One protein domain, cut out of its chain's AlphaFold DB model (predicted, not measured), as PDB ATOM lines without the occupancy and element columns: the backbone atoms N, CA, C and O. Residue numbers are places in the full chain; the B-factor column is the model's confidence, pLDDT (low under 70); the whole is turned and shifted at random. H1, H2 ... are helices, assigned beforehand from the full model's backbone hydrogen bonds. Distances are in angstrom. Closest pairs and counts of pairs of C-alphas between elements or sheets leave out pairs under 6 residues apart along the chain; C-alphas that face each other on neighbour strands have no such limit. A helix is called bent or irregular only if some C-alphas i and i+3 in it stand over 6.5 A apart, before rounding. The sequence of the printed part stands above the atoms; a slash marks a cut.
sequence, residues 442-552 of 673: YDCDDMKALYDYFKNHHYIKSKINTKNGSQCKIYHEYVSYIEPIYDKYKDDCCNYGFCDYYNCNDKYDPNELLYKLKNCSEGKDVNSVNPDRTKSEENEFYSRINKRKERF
ATOM      1  N   TYR A 442     128.915 152.738 122.973       72.75
ATOM      2  CA  TYR A 442     129.320 152.427 124.351       72.75
ATOM      3  C   TYR A 442     130.747 152.860 124.666       72.75
ATOM      4  O   TYR A 442     131.015 153.284 125.789       72.75
ATOM      5  N   ASP A 443     131.661 152.767 123.699       78.62
ATOM      6  CA  ASP A 443     133.071 153.016 123.991       78.62
ATOM      7  C   ASP A 443     133.296 154.468 124.409       78.62
ATOM      8  O   ASP A 443     134.044 154.711 125.346       78.62
ATOM      9  N   CYS A 444     132.602 155.445 123.808       80.75
ATOM     10  CA  CYS A 444     132.770 156.840 124.226       80.75
ATOM     11  C   CYS A 444     132.328 157.073 125.687       80.75
ATOM     12  O   CYS A 444     132.947 157.880 126.381       80.75
ATOM     13  N   ASP A 445     131.279 156.382 126.156       79.69
ATOM     14  CA  ASP A 445     130.806 156.475 127.544       79.69
ATOM     15  C   ASP A 445     131.837 155.866 128.509       79.69
ATOM     16  O   ASP A 445     132.185 156.491 129.516       79.69
ATOM     17  N   ASP A 446     132.367 154.686 128.177       84.69
ATOM     18  CA  ASP A 446     133.397 153.997 128.960       84.69
ATOM     19  C   ASP A 446     134.701 154.809 129.006       84.69
ATOM     20  O   ASP A 446     135.253 155.072 130.079       84.69
ATOM     21  N   MET A 447     135.172 155.269 127.843       87.38
ATOM     22  CA  MET A 447     136.380 156.081 127.703       87.38
ATOM     23  C   MET A 447     136.264 157.387 128.489       87.38
ATOM     24  O   MET A 447     137.189 157.749 129.217       87.38
ATOM     25  N   LYS A 448     135.117 158.076 128.395       89.25
ATOM     26  CA  LYS A 448     134.835 159.279 129.187       89.25
ATOM     27  C   LYS A 448     134.838 158.962 130.678       89.25
ATOM     28  O   LYS A 448     135.465 159.691 131.440       89.25
ATOM     29  N   ALA A 449     134.158 157.896 131.107       87.75
ATOM     30  CA  ALA A 449     134.079 157.521 132.516       87.75
ATOM     31  C   ALA A 449     135.465 157.240 133.113       87.75
ATOM     32  O   ALA A 449     135.761 157.713 134.213       87.75
ATOM     33  N   LEU A 450     136.321 156.531 132.371       90.75
ATOM     34  CA  LEU A 450     137.713 156.277 132.738       90.75
ATOM     35  C   LEU A 450     138.537 157.562 132.789       90.75
ATOM     36  O   LEU A 450     139.194 157.835 133.793       90.75
ATOM     37  N   TYR A 451     138.471 158.374 131.738       92.94
ATOM     38  CA  TYR A 451     139.198 159.637 131.665       92.94
ATOM     39  C   TYR A 451     138.818 160.579 132.815       92.94
ATOM     40  O   TYR A 451     139.686 161.083 133.535       92.94
ATOM     41  N   ASP A 452     137.516 160.747 133.057       92.62
ATOM     42  CA  ASP A 452     136.988 161.513 134.180       92.62
ATOM     43  C   ASP A 452     137.458 160.939 135.513       92.62
ATOM     44  O   ASP A 452     137.863 161.700 136.392       92.62
ATOM     45  N   TYR A 453     137.450 159.616 135.682       93.06
ATOM     46  CA  TYR A 453     137.965 158.978 136.889       93.06
ATOM     47  C   TYR A 453     139.430 159.349 137.136       93.06
ATOM     48  O   TYR A 453     139.757 159.813 138.229       93.06
ATOM     49  N   PHE A 454     140.303 159.234 136.131       94.19
ATOM     50  CA  PHE A 454     141.721 159.574 136.281       94.19
ATOM     51  C   PHE A 454     141.926 161.052 136.629       94.19
ATOM     52  O   PHE A 454     142.723 161.376 137.515       94.19
ATOM     53  N   LYS A 455     141.165 161.947 135.990       93.69
ATOM     54  CA  LYS A 455     141.213 163.395 136.238       93.69
ATOM     55  C   LYS A 455     140.642 163.787 137.602       93.69
ATOM     56  O   LYS A 455     141.128 164.719 138.241       93.69
ATOM     57  N   ASN A 456     139.663 163.037 138.097       92.69
ATOM     58  CA  ASN A 456     139.029 163.269 139.390       92.69
ATOM     59  C   ASN A 456     139.692 162.502 140.544       92.69
ATOM     60  O   ASN A 456     139.422 162.811 141.705       92.69
ATOM     61  N   HIS A 457     140.575 161.540 140.263       92.88
ATOM     62  CA  HIS A 457     141.134 160.610 141.246       92.88
ATOM     63  C   HIS A 457     141.753 161.313 142.460       92.88
ATOM     64  O   HIS A 457     141.463 160.962 143.604       92.88
ATOM     65  N   HIS A 458     142.570 162.349 142.233       90.56
ATOM     66  CA  HIS A 458     143.194 163.108 143.323       90.56
ATOM     67  C   HIS A 458     142.150 163.831 144.189       90.56
ATOM     68  O   HIS A 458     142.232 163.801 145.418       90.56
ATOM     69  N   TYR A 459     141.139 164.435 143.556       90.19
ATOM     70  CA  TYR A 459     140.042 165.090 144.265       90.19
ATOM     71  C   TYR A 459     139.272 164.084 145.121       90.19
ATOM     72  O   TYR A 459     139.124 164.305 146.320       90.19
ATOM     73  N   ILE A 460     138.861 162.954 144.540       88.19
ATOM     74  CA  ILE A 460     138.133 161.893 145.246       88.19
ATOM     75  C   ILE A 460     138.953 161.410 146.441       88.19
ATOM     76  O   ILE A 460     138.461 161.441 147.566       88.19
ATOM     77  N   LYS A 461     140.234 161.076 146.228       87.31
ATOM     78  CA  LYS A 461     141.160 160.650 147.285       87.31
ATOM     79  C   LYS A 461     141.256 161.671 148.425       87.31
ATOM     80  O   LYS A 461     141.252 161.278 149.586       87.31
ATOM     81  N   SER A 462     141.296 162.971 148.117       85.19
ATOM     82  CA  SER A 462     141.348 164.035 149.133       85.19
ATOM     83  C   SER A 462     140.074 164.137 149.986       85.19
ATOM     84  O   SER A 462     140.123 164.623 151.116       85.19
ATOM     85  N   LYS A 463     138.932 163.667 149.468       79.50
ATOM     86  CA  LYS A 463     137.630 163.748 150.142       79.50
ATOM     87  C   LYS A 463     137.316 162.542 151.024       79.50
ATOM     88  O   LYS A 463     136.447 162.651 151.886       79.50
ATOM     89  N   ILE A 464     138.061 161.444 150.880       74.88
ATOM     90  CA  ILE A 464     137.889 160.209 151.670       74.88
ATOM     91  C   ILE A 464     138.000 160.479 153.175       74.88
ATOM     92  O   ILE A 464     137.248 159.911 153.955       74.88
ATOM     93  N   ASN A 465     138.858 161.419 153.579       66.12
ATOM     94  CA  ASN A 465     139.094 161.750 154.988       66.12
ATOM     95  C   ASN A 465     138.179 162.866 155.530       66.12
ATOM     96  O   ASN A 465     138.398 163.372 156.631       66.12
ATOM     97  N   THR A 466     137.189 163.326 154.759       61.28
ATOM     98  CA  THR A 466     136.277 164.383 155.220       61.28
ATOM     99  C   THR A 466     135.138 163.778 156.046       61.28
ATOM    100  O   THR A 466     134.664 162.687 155.750       61.28
ATOM    101  N   LYS A 467     134.659 164.491 157.079       57.91
ATOM    102  CA  LYS A 467     133.613 164.042 158.033       57.91
ATOM    103  C   LYS A 467     132.235 163.751 157.398       57.91
ATOM    104  O   LYS A 467     131.252 163.578 158.114       57.91
ATOM    105  N   ASN A 468     132.131 163.741 156.071       65.62
ATOM    106  CA  ASN A 468     130.884 163.585 155.344       65.62
ATOM    107  C   ASN A 468     130.682 162.131 154.883       65.62
ATOM    108  O   ASN A 468     130.954 161.768 153.738       65.62
ATOM    109  N   GLY A 469     130.183 161.290 155.793       65.75
ATOM    110  CA  GLY A 469     129.949 159.863 155.536       65.75
ATOM    111  C   GLY A 469     128.995 159.561 154.367       65.75
ATOM    112  O   GLY A 469     129.059 158.466 153.812       65.75
ATOM    113  N   SER A 470     128.144 160.507 153.943       72.19
ATOM    114  CA  SER A 470     127.284 160.331 152.760       72.19
ATOM    115  C   SER A 470     128.053 160.497 151.444       72.19
ATOM    116  O   SER A 470     127.870 159.694 150.531       72.19
ATOM    117  N   GLN A 471     128.978 161.462 151.359       74.25
ATOM    118  CA  GLN A 471     129.853 161.647 150.195       74.25
ATOM    119  C   GLN A 471     130.786 160.451 149.994       74.25
ATOM    120  O   GLN A 471     130.988 160.014 148.863       74.25
ATOM    121  N   CYS A 472     131.311 159.877 151.081       77.00
ATOM    122  CA  CYS A 472     132.217 158.739 150.957       77.00
ATOM    123  C   CYS A 472     131.535 157.481 150.386       77.00
ATOM    124  O   CYS A 472     132.122 156.793 149.553       77.00
ATOM    125  N   LYS A 473     130.276 157.206 150.762       79.69
ATOM    126  CA  LYS A 473     129.489 156.103 150.177       79.69
ATOM    127  C   LYS A 473     129.281 156.280 148.675       79.69
ATOM    128  O   LYS A 473     129.453 155.332 147.919       79.69
ATOM    129  N   ILE A 474     129.000 157.507 148.241       80.25
ATOM    130  CA  ILE A 474     128.829 157.830 146.821       80.25
ATOM    131  C   ILE A 474     130.132 157.603 146.043       80.25
ATOM    132  O   ILE A 474     130.098 157.045 144.949       80.25
ATOM    133  N   TYR A 475     131.289 157.970 146.606       84.12
ATOM    134  CA  TYR A 475     132.575 157.674 145.972       84.12
ATOM    135  C   TYR A 475     132.895 156.181 145.951       84.12
ATOM    136  O   TYR A 475     133.419 155.710 144.949       84.12
ATOM    137  N   HIS A 476     132.555 155.424 146.997       83.69
ATOM    138  CA  HIS A 476     132.669 153.965 146.958       83.69
ATOM    139  C   HIS A 476     131.853 153.391 145.796       83.69
ATOM    140  O   HIS A 476     132.401 152.671 144.971       83.69
ATOM    141  N   GLU A 477     130.575 153.756 145.680       80.00
ATOM    142  CA  GLU A 477     129.718 153.295 144.580       80.00
ATOM    143  C   GLU A 477     130.257 153.705 143.201       80.00
ATOM    144  O   GLU A 477     130.269 152.891 142.281       80.00
ATOM    145  N   TYR A 478     130.759 154.935 143.066       83.25
ATOM    146  CA  TYR A 478     131.384 155.413 141.834       83.25
ATOM    147  C   TYR A 478     132.628 154.616 141.440       83.25
ATOM    148  O   TYR A 478     132.791 154.263 140.279       83.25
ATOM    149  N   VAL A 479     133.529 154.343 142.383       86.38
ATOM    150  CA  VAL A 479     134.780 153.644 142.067       86.38
ATOM    151  C   VAL A 479     134.517 152.159 141.820       86.38
ATOM    152  O   VAL A 479     135.106 151.599 140.900       86.38
ATOM    153  N   SER A 480     133.576 151.545 142.549       83.50
ATOM    154  CA  SER A 480     133.113 150.175 142.276       83.50
ATOM    155  C   SER A 480     132.538 150.060 140.871       83.50
ATOM    156  O   SER A 480     132.648 149.023 140.231       83.50
ATOM    157  N   TYR A 481     131.937 151.142 140.383       78.38
ATOM    158  CA  TYR A 481     131.458 151.224 139.020       78.38
ATOM    159  C   TYR A 481     132.595 151.322 137.980       78.38
ATOM    160  O   TYR A 481     132.516 150.705 136.920       78.38
ATOM    161  N   ILE A 482     133.652 152.085 138.263       84.88
ATOM    162  CA  ILE A 482     134.775 152.247 137.331       84.88
ATOM    163  C   ILE A 482     135.608 150.965 137.202       84.88
ATOM    164  O   ILE A 482     136.141 150.716 136.126       84.88
ATOM    165  N   GLU A 483     135.709 150.147 138.253       85.19
ATOM    166  CA  GLU A 483     136.511 148.913 138.271       85.19
ATOM    167  C   GLU A 483     136.301 147.989 137.052       85.19
ATOM    168  O   GLU A 483     137.273 147.754 136.330       85.19
ATOM    169  N   PRO A 484     135.083 147.505 136.739       78.94
ATOM    170  CA  PRO A 484     134.886 146.610 135.597       78.94
ATOM    171  C   PRO A 484     135.223 147.262 134.245       78.94
ATOM    172  O   PRO A 484     135.694 146.581 133.333       78.94
ATOM    173  N   ILE A 485     135.027 148.578 134.104       81.00
ATOM    174  CA  ILE A 485     135.395 149.315 132.884       81.00
ATOM    175  C   ILE A 485     136.913 149.438 132.794       81.00
ATOM    176  O   ILE A 485     137.501 149.225 131.739       81.00
ATOM    177  N   TYR A 486     137.569 149.739 133.912       85.69
ATOM    178  CA  TYR A 486     139.018 149.815 133.980       85.69
ATOM    179  C   TYR A 486     139.644 148.493 133.549       85.69
ATOM    180  O   TYR A 486     140.535 148.516 132.700       85.69
ATOM    181  N   ASP A 487     139.134 147.367 134.053       81.25
ATOM    182  CA  ASP A 487     139.605 146.026 133.707       81.25
ATOM    183  C   ASP A 487     139.348 145.664 132.238       81.25
ATOM    184  O   ASP A 487     140.225 145.073 131.608       81.25
ATOM    185  N   LYS A 488     138.203 146.072 131.664       81.06
ATOM    186  CA  LYS A 488     137.877 145.865 130.238       81.06
ATOM    187  C   LYS A 488     138.948 146.441 129.309       81.06
ATOM    188  O   LYS A 488     139.321 145.781 128.347       81.06
ATOM    189  N   TYR A 489     139.439 147.651 129.587       81.31
ATOM    190  CA  TYR A 489     140.388 148.353 128.708       81.31
ATOM    191  C   TYR A 489     141.856 148.217 129.140       81.31
ATOM    192  O   TYR A 489     142.751 148.558 128.369       81.31
ATOM    193  N   LYS A 490     142.132 147.721 130.355       82.56
ATOM    194  CA  LYS A 490     143.476 147.701 130.962       82.56
ATOM    195  C   LYS A 490     144.528 147.048 130.085       82.56
ATOM    196  O   LYS A 490     145.569 147.649 129.823       82.56
ATOM    197  N   ASP A 491     144.276 145.811 129.672       77.44
ATOM    198  CA  ASP A 491     145.273 145.017 128.962       77.44
ATOM    199  C   ASP A 491     145.529 145.609 127.564       77.44
ATOM    200  O   ASP A 491     146.684 145.816 127.193       77.44
ATOM    201  N   ASP A 492     144.480 145.987 126.830       74.88
ATOM    202  CA  ASP A 492     144.624 146.571 125.493       74.88
ATOM    203  C   ASP A 492     145.342 147.928 125.535       74.88
ATOM    204  O   ASP A 492     146.309 148.173 124.807       74.88
ATOM    205  N   CYS A 493     144.936 148.807 126.449       81.81
ATOM    206  CA  CYS A 493     145.512 150.139 126.545       81.81
ATOM    207  C   CYS A 493     146.956 150.130 127.049       81.81
ATOM    208  O   CYS A 493     147.796 150.862 126.520       81.81
ATOM    209  N   CYS A 494     147.273 149.292 128.038       80.56
ATOM    210  CA  CYS A 494     148.590 149.301 128.669       80.56
ATOM    211  C   CYS A 494     149.640 148.452 127.967       80.56
ATOM    212  O   CYS A 494     150.828 148.721 128.151       80.56
ATOM    213  N   ASN A 495     149.234 147.469 127.164       72.69
ATOM    214  CA  ASN A 495     150.182 146.648 126.415       72.69
ATOM    215  C   ASN A 495     150.482 147.240 125.030       72.69
ATOM    216  O   ASN A 495     151.620 147.148 124.571       72.69
ATOM    217  N   TYR A 496     149.502 147.880 124.376       64.75
ATOM    218  CA  TYR A 496     149.659 148.382 123.004       64.75
ATOM    219  C   TYR A 496     149.856 149.904 122.906       64.75
ATOM    220  O   TYR A 496     150.438 150.365 121.924       64.75
ATOM    221  N   GLY A 497     149.465 150.679 123.927       59.50
ATOM    222  CA  GLY A 497     149.830 152.096 124.068       59.50
ATOM    223  C   GLY A 497     149.048 153.088 123.197       59.50
ATOM    224  O   GLY A 497     149.564 154.166 122.920       59.50
ATOM    225  N   PHE A 498     147.831 152.744 122.761       65.25
ATOM    226  CA  PHE A 498     147.008 153.571 121.856       65.25
ATOM    227  C   PHE A 498     145.803 154.255 122.532       65.25
ATOM    228  O   PHE A 498     144.892 154.712 121.847       65.25
ATOM    229  N   CYS A 499     145.761 154.318 123.865       81.75
ATOM    230  CA  CYS A 499     144.622 154.876 124.598       81.75
ATOM    231  C   CYS A 499     144.980 156.179 125.313       81.75
ATOM    232  O   CYS A 499     145.352 156.168 126.486       81.75
ATOM    233  N   ASP A 500     144.778 157.310 124.644       82.19
ATOM    234  CA  ASP A 500     145.063 158.643 125.200       82.19
ATOM    235  C   ASP A 500     144.200 159.008 126.426       82.19
ATOM    236  O   ASP A 500     144.506 159.943 127.164       82.19
ATOM    237  N   TYR A 501     143.124 158.255 126.658       86.00
ATOM    238  CA  TYR A 501     142.189 158.413 127.770       86.00
ATOM    239  C   TYR A 501     142.519 157.536 128.988       86.00
ATOM    240  O   TYR A 501     141.912 157.713 130.046       86.00
ATOM    241  N   TYR A 502     143.444 156.575 128.854       88.38
ATOM    242  CA  TYR A 502     143.701 155.552 129.867       88.38
ATOM    243  C   TYR A 502     145.009 155.795 130.627       88.38
ATOM    244  O   TYR A 502     146.056 156.021 130.024       88.38
ATOM    245  N   ASN A 503     144.989 155.678 131.962       88.19
ATOM    246  CA  ASN A 503     146.198 155.766 132.782       88.19
ATOM    247  C   ASN A 503     146.653 154.394 133.300       88.19
ATOM    248  O   ASN A 503     146.032 153.791 134.174       88.19
ATOM    249  N   CYS A 504     147.794 153.932 132.792       85.44
ATOM    250  CA  CYS A 504     148.350 152.614 133.100       85.44
ATOM    251  C   CYS A 504     149.121 152.513 134.418       85.44
ATOM    252  O   CYS A 504     149.573 151.415 134.761       85.44
ATOM    253  N   ASN A 505     149.295 153.626 135.135       85.12
ATOM    254  CA  ASN A 505     149.974 153.639 136.422       85.12
ATOM    255  C   ASN A 505     149.096 152.965 137.488       85.12
ATOM    256  O   ASN A 505     147.957 153.378 137.711       85.12
ATOM    257  N   ASP A 506     149.660 151.970 138.178       82.12
ATOM    258  CA  ASP A 506     148.977 151.170 139.205       82.12
ATOM    259  C   ASP A 506     148.359 152.022 140.329       82.12
ATOM    260  O   ASP A 506     147.398 151.602 140.965       82.12
ATOM    261  N   LYS A 507     148.843 153.254 140.558       85.62
ATOM    262  CA  LYS A 507     148.263 154.175 141.553       85.62
ATOM    263  C   LYS A 507     146.821 154.601 141.253       85.62
ATOM    264  O   LYS A 507     146.176 155.155 142.143       85.62
ATOM    265  N   TYR A 508     146.374 154.424 140.009       90.06
ATOM    266  CA  TYR A 508     145.008 154.680 139.561       90.06
ATOM    267  C   TYR A 508     144.205 153.389 139.369       90.06
ATOM    268  O   TYR A 508     143.143 153.432 138.762       90.06
ATOM    269  N   ASP A 509     144.694 152.236 139.827       90.12
ATOM    270  CA  ASP A 509     143.869 151.030 139.835       90.12
ATOM    271  C   ASP A 509     142.666 151.261 140.776       90.12
ATOM    272  O   ASP A 509     142.868 151.610 141.947       90.12
ATOM    273  N   PRO A 510     141.411 151.093 140.317       90.44
ATOM    274  CA  PRO A 510     140.229 151.291 141.151       90.44
ATOM    275  C   PRO A 510     140.253 150.475 142.445       90.44
ATOM    276  O   PRO A 510     139.781 150.972 143.469       90.44
ATOM    277  N   ASN A 511     140.887 149.296 142.450       87.56
ATOM    278  CA  ASN A 511     141.059 148.477 143.651       87.56
ATOM    279  C   ASN A 511     141.849 149.204 144.753       87.56
ATOM    280  O   ASN A 511     141.523 149.080 145.935       87.56
ATOM    281  N   GLU A 512     142.846 150.017 144.388       86.69
ATOM    282  CA  GLU A 512     143.634 150.805 145.347       86.69
ATOM    283  C   GLU A 512     142.789 151.860 146.057       86.69
ATOM    284  O   GLU A 512     142.985 152.152 147.243       86.69
ATOM    285  N   LEU A 513     141.861 152.468 145.322       87.69
ATOM    286  CA  LEU A 513     140.985 153.494 145.862       87.69
ATOM    287  C   LEU A 513     139.809 152.871 146.625       87.69
ATOM    288  O   LEU A 513     139.475 153.360 147.704       87.69
ATOM    289  N   LEU A 514     139.246 151.759 146.138       87.19
ATOM    290  CA  LEU A 514     138.223 150.971 146.836       87.19
ATOM    291  C   LEU A 514     138.702 150.476 148.192       87.19
ATOM    292  O   LEU A 514     137.973 150.579 149.175       87.19
ATOM    293  N   TYR A 515     139.952 150.024 148.270       83.19
ATOM    294  CA  TYR A 515     140.557 149.614 149.528       83.19
ATOM    295  C   TYR A 515     140.519 150.736 150.581       83.19
ATOM    296  O   TYR A 515     140.139 150.512 151.731       83.19
ATOM    297  N   LYS A 516     140.825 151.974 150.176       81.12
ATOM    298  CA  LYS A 516     140.758 153.159 151.053       81.12
ATOM    299  C   LYS A 516     139.322 153.555 151.389       81.12
ATOM    300  O   LYS A 516     139.069 154.107 152.455       81.12
ATOM    301  N   LEU A 517     138.382 153.256 150.498       81.62
ATOM    302  CA  LEU A 517     136.950 153.505 150.672       81.62
ATOM    303  C   LEU A 517     136.239 152.404 151.482       81.62
ATOM    304  O   LEU A 517     135.069 152.580 151.820       81.62
ATOM    305  N   LYS A 518     136.914 151.302 151.846       76.12
ATOM    306  CA  LYS A 518     136.326 150.144 152.548       76.12
ATOM    307  C   LYS A 518     135.622 150.528 153.854       76.12
ATOM    308  O   LYS A 518     134.536 150.040 154.141       76.12
ATOM    309  N   ASN A 519     136.171 151.477 154.612       70.00
ATOM    310  CA  ASN A 519     135.554 151.932 155.865       70.00
ATOM    311  C   ASN A 519     134.240 152.711 155.650       70.00
ATOM    312  O   ASN A 519     133.433 152.832 156.573       70.00
ATOM    313  N   CYS A 520     133.984 153.202 154.435       70.81
ATOM    314  CA  CYS A 520     132.790 153.980 154.118       70.81
ATOM    315  C   CYS A 520     131.537 153.120 153.904       70.81
ATOM    316  O   CYS A 520     130.422 153.619 154.086       70.81
ATOM    317  N   SER A 521     131.692 151.834 153.581       59.88
ATOM    318  CA  SER A 521     130.576 150.886 153.464       59.88
ATOM    319  C   SER A 521     130.146 150.312 154.824       59.88
ATOM    320  O   SER A 521     128.963 150.048 155.029       59.88
ATOM    321  N   GLU A 522     131.071 150.207 155.786       60.16
ATOM    322  CA  GLU A 522     130.837 149.573 157.095       60.16
ATOM    323  C   GLU A 522     130.291 150.519 158.184       60.16
ATOM    324  O   GLU A 522     129.983 150.074 159.288       60.16
ATOM    325  N   GLY A 523     130.153 151.822 157.907       54.84
ATOM    326  CA  GLY A 523     129.629 152.797 158.878       54.84
ATOM    327  C   GLY A 523     130.535 153.035 160.093       54.84
ATOM    328  O   GLY A 523     130.068 153.547 161.109       54.84
ATOM    329  N   LYS A 524     131.817 152.662 159.998       53.44
ATOM    330  CA  LYS A 524     132.835 152.919 161.024       53.44
ATOM    331  C   LYS A 524     133.327 154.366 160.926       53.44
ATOM    332  O   LYS A 524     133.350 154.948 159.844       53.44
ATOM    333  N   ASP A 525     133.700 154.944 162.066       52.97
ATOM    334  CA  ASP A 525     134.201 156.318 162.159       52.97
ATOM    335  C   ASP A 525     135.401 156.522 161.213       52.97
ATOM    336  O   ASP A 525     136.413 155.830 161.322       52.97
ATOM    337  N   VAL A 526     135.305 157.497 160.299       53.06
ATOM    338  CA  VAL A 526     136.305 157.811 159.247       53.06
ATOM    339  C   VAL A 526     137.662 158.255 159.838       53.06
ATOM    340  O   VAL A 526     138.645 158.415 159.123       53.06
ATOM    341  N   ASN A 527     137.743 158.411 161.163       53.00
ATOM    342  CA  ASN A 527     138.966 158.734 161.898       53.00
ATOM    343  C   ASN A 527     139.838 157.510 162.243       53.00
ATOM    344  O   ASN A 527     140.875 157.685 162.884       53.00
ATOM    345  N   SER A 528     139.462 156.281 161.865       51.81
ATOM    346  CA  SER A 528     140.387 155.150 161.992       51.81
ATOM    347  C   SER A 528     141.469 155.242 160.916       51.81
ATOM    348  O   SER A 528     141.148 155.444 159.745       51.81
ATOM    349  N   VAL A 529     142.728 155.048 161.320       53.44
ATOM    350  CA  VAL A 529     143.899 154.802 160.459       53.44
ATOM    351  C   VAL A 529     143.488 154.006 159.211       53.44
ATOM    352  O   VAL A 529     142.659 153.099 159.335       53.44
ATOM    353  N   ASN A 530     144.031 154.360 158.028       54.88
ATOM    354  CA  ASN A 530     143.860 153.569 156.796       54.88
ATOM    355  C   ASN A 530     143.894 152.083 157.170       54.88
ATOM    356  O   ASN A 530     144.805 151.708 157.911       54.88
ATOM    357  N   PRO A 531     142.924 151.263 156.730       57.09
ATOM    358  CA  PRO A 531     142.955 149.853 157.075       57.09
ATOM    359  C   PRO A 531     144.331 149.298 156.680       57.09
ATOM    360  O   PRO A 531     144.839 149.613 155.601       57.09
ATOM    361  N   ASP A 532     144.976 148.565 157.590       59.81
ATOM    362  CA  ASP A 532     146.194 147.831 157.259       59.81
ATOM    363  C   ASP A 532     145.793 146.648 156.381       59.81
ATOM    364  O   ASP A 532     144.845 145.915 156.700       59.81
ATOM    365  N   ARG A 533     146.490 146.458 155.252       66.19
ATOM    366  CA  ARG A 533     146.221 145.309 154.380       66.19
ATOM    367  C   ARG A 533     146.502 144.050 155.167       66.19
ATOM    368  O   ARG A 533     147.571 143.888 155.755       66.19
ATOM    369  N   THR A 534     145.557 143.119 155.150       74.50
ATOM    370  CA  THR A 534     145.902 141.764 155.565       74.50
ATOM    371  C   THR A 534     146.950 141.220 154.593       74.50
ATOM    372  O   THR A 534     146.910 141.509 153.396       74.50
ATOM    373  N   LYS A 535     147.864 140.368 155.074       69.19
ATOM    374  CA  LYS A 535     148.839 139.688 154.198       69.19
ATOM    375  C   LYS A 535     148.166 138.961 153.026       69.19
ATOM    376  O   LYS A 535     148.766 138.825 151.969       69.19
ATOM    377  N   SER A 536     146.926 138.498 153.202       71.56
ATOM    378  CA  SER A 536     146.139 137.867 152.138       71.56
ATOM    379  C   SER A 536     145.723 138.860 151.048       71.56
ATOM    380  O   SER A 536     145.921 138.569 149.874       71.56
ATOM    381  N   GLU A 537     145.183 140.026 151.420       68.88
ATOM    382  CA  GLU A 537     144.792 141.088 150.473       68.88
ATOM    383  C   GLU A 537     146.014 141.661 149.743       68.88
ATOM    384  O   GLU A 537     145.973 141.921 148.542       68.88
ATOM    385  N   GLU A 538     147.129 141.814 150.456       66.69
ATOM    386  CA  GLU A 538     148.390 142.269 149.882       66.69
ATOM    387  C   GLU A 538     148.955 141.253 148.874       66.69
ATOM    388  O   GLU A 538     149.324 141.623 147.758       66.69
ATOM    389  N   ASN A 539     148.936 139.960 149.213       68.12
ATOM    390  CA  ASN A 539     149.336 138.888 148.298       68.12
ATOM    391  C   ASN A 539     148.421 138.792 147.069       68.12
ATOM    392  O   ASN A 539     148.910 138.550 145.967       68.12
ATOM    393  N   GLU A 540     147.109 138.989 147.226       72.19
ATOM    394  CA  GLU A 540     146.170 139.006 146.102       72.19
ATOM    395  C   GLU A 540     146.455 140.185 145.161       72.19
ATOM    396  O   GLU A 540     146.554 139.995 143.947       72.19
ATOM    397  N   PHE A 541     146.672 141.379 145.718       66.44
ATOM    398  CA  PHE A 541     147.041 142.572 144.962       66.44
ATOM    399  C   PHE A 541     148.354 142.388 144.184       66.44
ATOM    400  O   PHE A 541     148.380 142.552 142.960       66.44
ATOM    401  N   TYR A 542     149.434 141.966 144.854       66.38
ATOM    402  CA  TYR A 542     150.713 141.716 144.183       66.38
ATOM    403  C   TYR A 542     150.630 140.561 143.184       66.38
ATOM    404  O   TYR A 542     151.267 140.625 142.136       66.38
ATOM    405  N   SER A 543     149.816 139.532 143.437       67.31
ATOM    406  CA  SER A 543     149.549 138.467 142.465       67.31
ATOM    407  C   SER A 543     148.868 139.009 141.202       67.31
ATOM    408  O   SER A 543     149.242 138.613 140.097       67.31
ATOM    409  N   ARG A 544     147.893 139.925 141.325       65.75
ATOM    410  CA  ARG A 544     147.253 140.579 140.166       65.75
ATOM    411  C   ARG A 544     148.266 141.412 139.363       65.75
ATOM    412  O   ARG A 544     148.318 141.280 138.140       65.75
ATOM    413  N   ILE A 545     149.126 142.191 140.030       62.62
ATOM    414  CA  ILE A 545     150.187 142.988 139.377       62.62
ATOM    415  C   ILE A 545     151.272 142.106 138.738       62.62
ATOM    416  O   ILE A 545     151.740 142.389 137.634       62.62
ATOM    417  N   ASN A 546     151.689 141.028 139.397       60.16
ATOM    418  CA  ASN A 546     152.758 140.169 138.890       60.16
ATOM    419  C   ASN A 546     152.300 139.341 137.683       60.16
ATOM    420  O   ASN A 546     153.024 139.294 136.692       60.16
ATOM    421  N   LYS A 547     151.064 138.811 137.694       61.38
ATOM    422  CA  LYS A 547     150.454 138.188 136.501       61.38
ATOM    423  C   LYS A 547     150.377 139.153 135.316       61.38
ATOM    424  O   LYS A 547     150.516 138.736 134.169       61.38
ATOM    425  N   ARG A 548     150.168 140.449 135.577       55.47
ATOM    426  CA  ARG A 548     150.197 141.505 134.552       55.47
ATOM    427  C   ARG A 548     151.591 141.667 133.950       55.47
ATOM    428  O   ARG A 548     151.709 141.655 132.730       55.47
ATOM    429  N   LYS A 549     152.633 141.804 134.780       55.88
ATOM    430  CA  LYS A 549     154.018 141.901 134.288       55.88
ATOM    431  C   LYS A 549     154.372 140.677 133.447       55.88
ATOM    432  O   LYS A 549     154.890 140.838 132.352       55.88
ATOM    433  N   GLU A 550     154.019 139.484 133.913       54.56
ATOM    434  CA  GLU A 550     154.255 138.224 133.203       54.56
ATOM    435  C   GLU A 550     153.551 138.178 131.833       54.56
ATOM    436  O   GLU A 550     154.201 137.896 130.830       54.56
ATOM    437  N   ARG A 551     152.266 138.561 131.743       51.62
ATOM    438  CA  ARG A 551     151.544 138.640 130.455       51.62
ATOM    439  C   ARG A 551     152.119 139.686 129.498       51.62
ATOM    440  O   ARG A 551     152.225 139.392 128.313       51.62
ATOM    441  N   PHE A 552     152.523 140.858 129.996       46.12
ATOM    442  CA  PHE A 552     153.201 141.872 129.181       46.12
ATOM    443  C   PHE A 552     154.535 141.353 128.634       46.12
ATOM    444  O   PHE A 552     154.810 141.535 127.454       46.12
TER     445      PHE A 552
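Overview. This is residues 442 to 552 of the 673 residues of an uncharacterized protein of Plasmodium vivax India VII (UniProt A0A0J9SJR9). The long, kinked helix H2 is the middle of a three-helix body, with H1 crossing it at a steep tilt and the short H3 folded back along it as a helical hairpin. H4 is set off from this body across a gap, at the end of a long link, and comes near H2 only where its last residue, Phe 552, approaches Asn 495. The printed part has 111 residues with four named helices, in the order H1, H2, H3, H4, and no named strand; the class is all helix. The whole is compact by its radius of gyration of the C-alphas, 14.8 A, and spans 43 by 33 by 19 A.

Along the chain. H1 is residues 442 to 463, 29.4 A from first to last C-alpha, and begins with C-alpha 442 at (129.320, 152.427, 124.351). It has a kink of 55 degrees near residue 456. H2, residues 469 to 496, is the longest helix at 39.7 A and has a kink of 54 degrees near residue 489; its C-alpha 496 is at (149.659, 148.382, 123.004). H3 is residues 510 to 521. H4, residues 535 to 552, is 25.5 A long and ends with C-alpha 552 at (153.201, 141.872, 129.181). H1, H2 and H3 are irregular: C-alphas 455 and 458 are 7.4 A apart, C-alphas 488 and 491 are 7.6 A apart, and C-alphas 516 and 519 are 7.2 A apart.

Arrangement. H1 and H2 touch and run opposite ways at a steep tilt of 52 degrees; their closest C-alphas, of Asp 446 and Ile 485, are 6.4 A apart. H2 and H3 form a helical hairpin and touch, opposite ways at a shallow tilt of 16 degrees, with the C-alphas of Glu 483 and Pro 510 closest at 5.3 A. H1 and H3 are close but not clearly touching, with the C-alphas of Lys 461 and Leu 513 closest at 7.3 A. H2 and H4 are also close but not clearly touching and run the same way at a shallow tilt of 29 degrees; their closest C-alphas, of Asn 495 and Phe 552, are 6.3 A apart. H4 is apart from H1 and from H3. In H4 every O i to N i+4 pair is within hydrogen-bond range; in H1 16 of 18 are, in H2 19 of 24 and in H3 4 of 8.

Size, cuts and confidence. The two C-alphas farthest apart, those of Tyr 496 and Asp 525, are 42.8 A apart. The printed part has no cut. The link from H1 to H2 is tight, while those from H2 to H3 and from H3 to H4 are long, with 13 residues each. The mean pLDDT of the printed part is 75.5; 37 residues are under 70, among them residues 521 to 533 and 541 to 552.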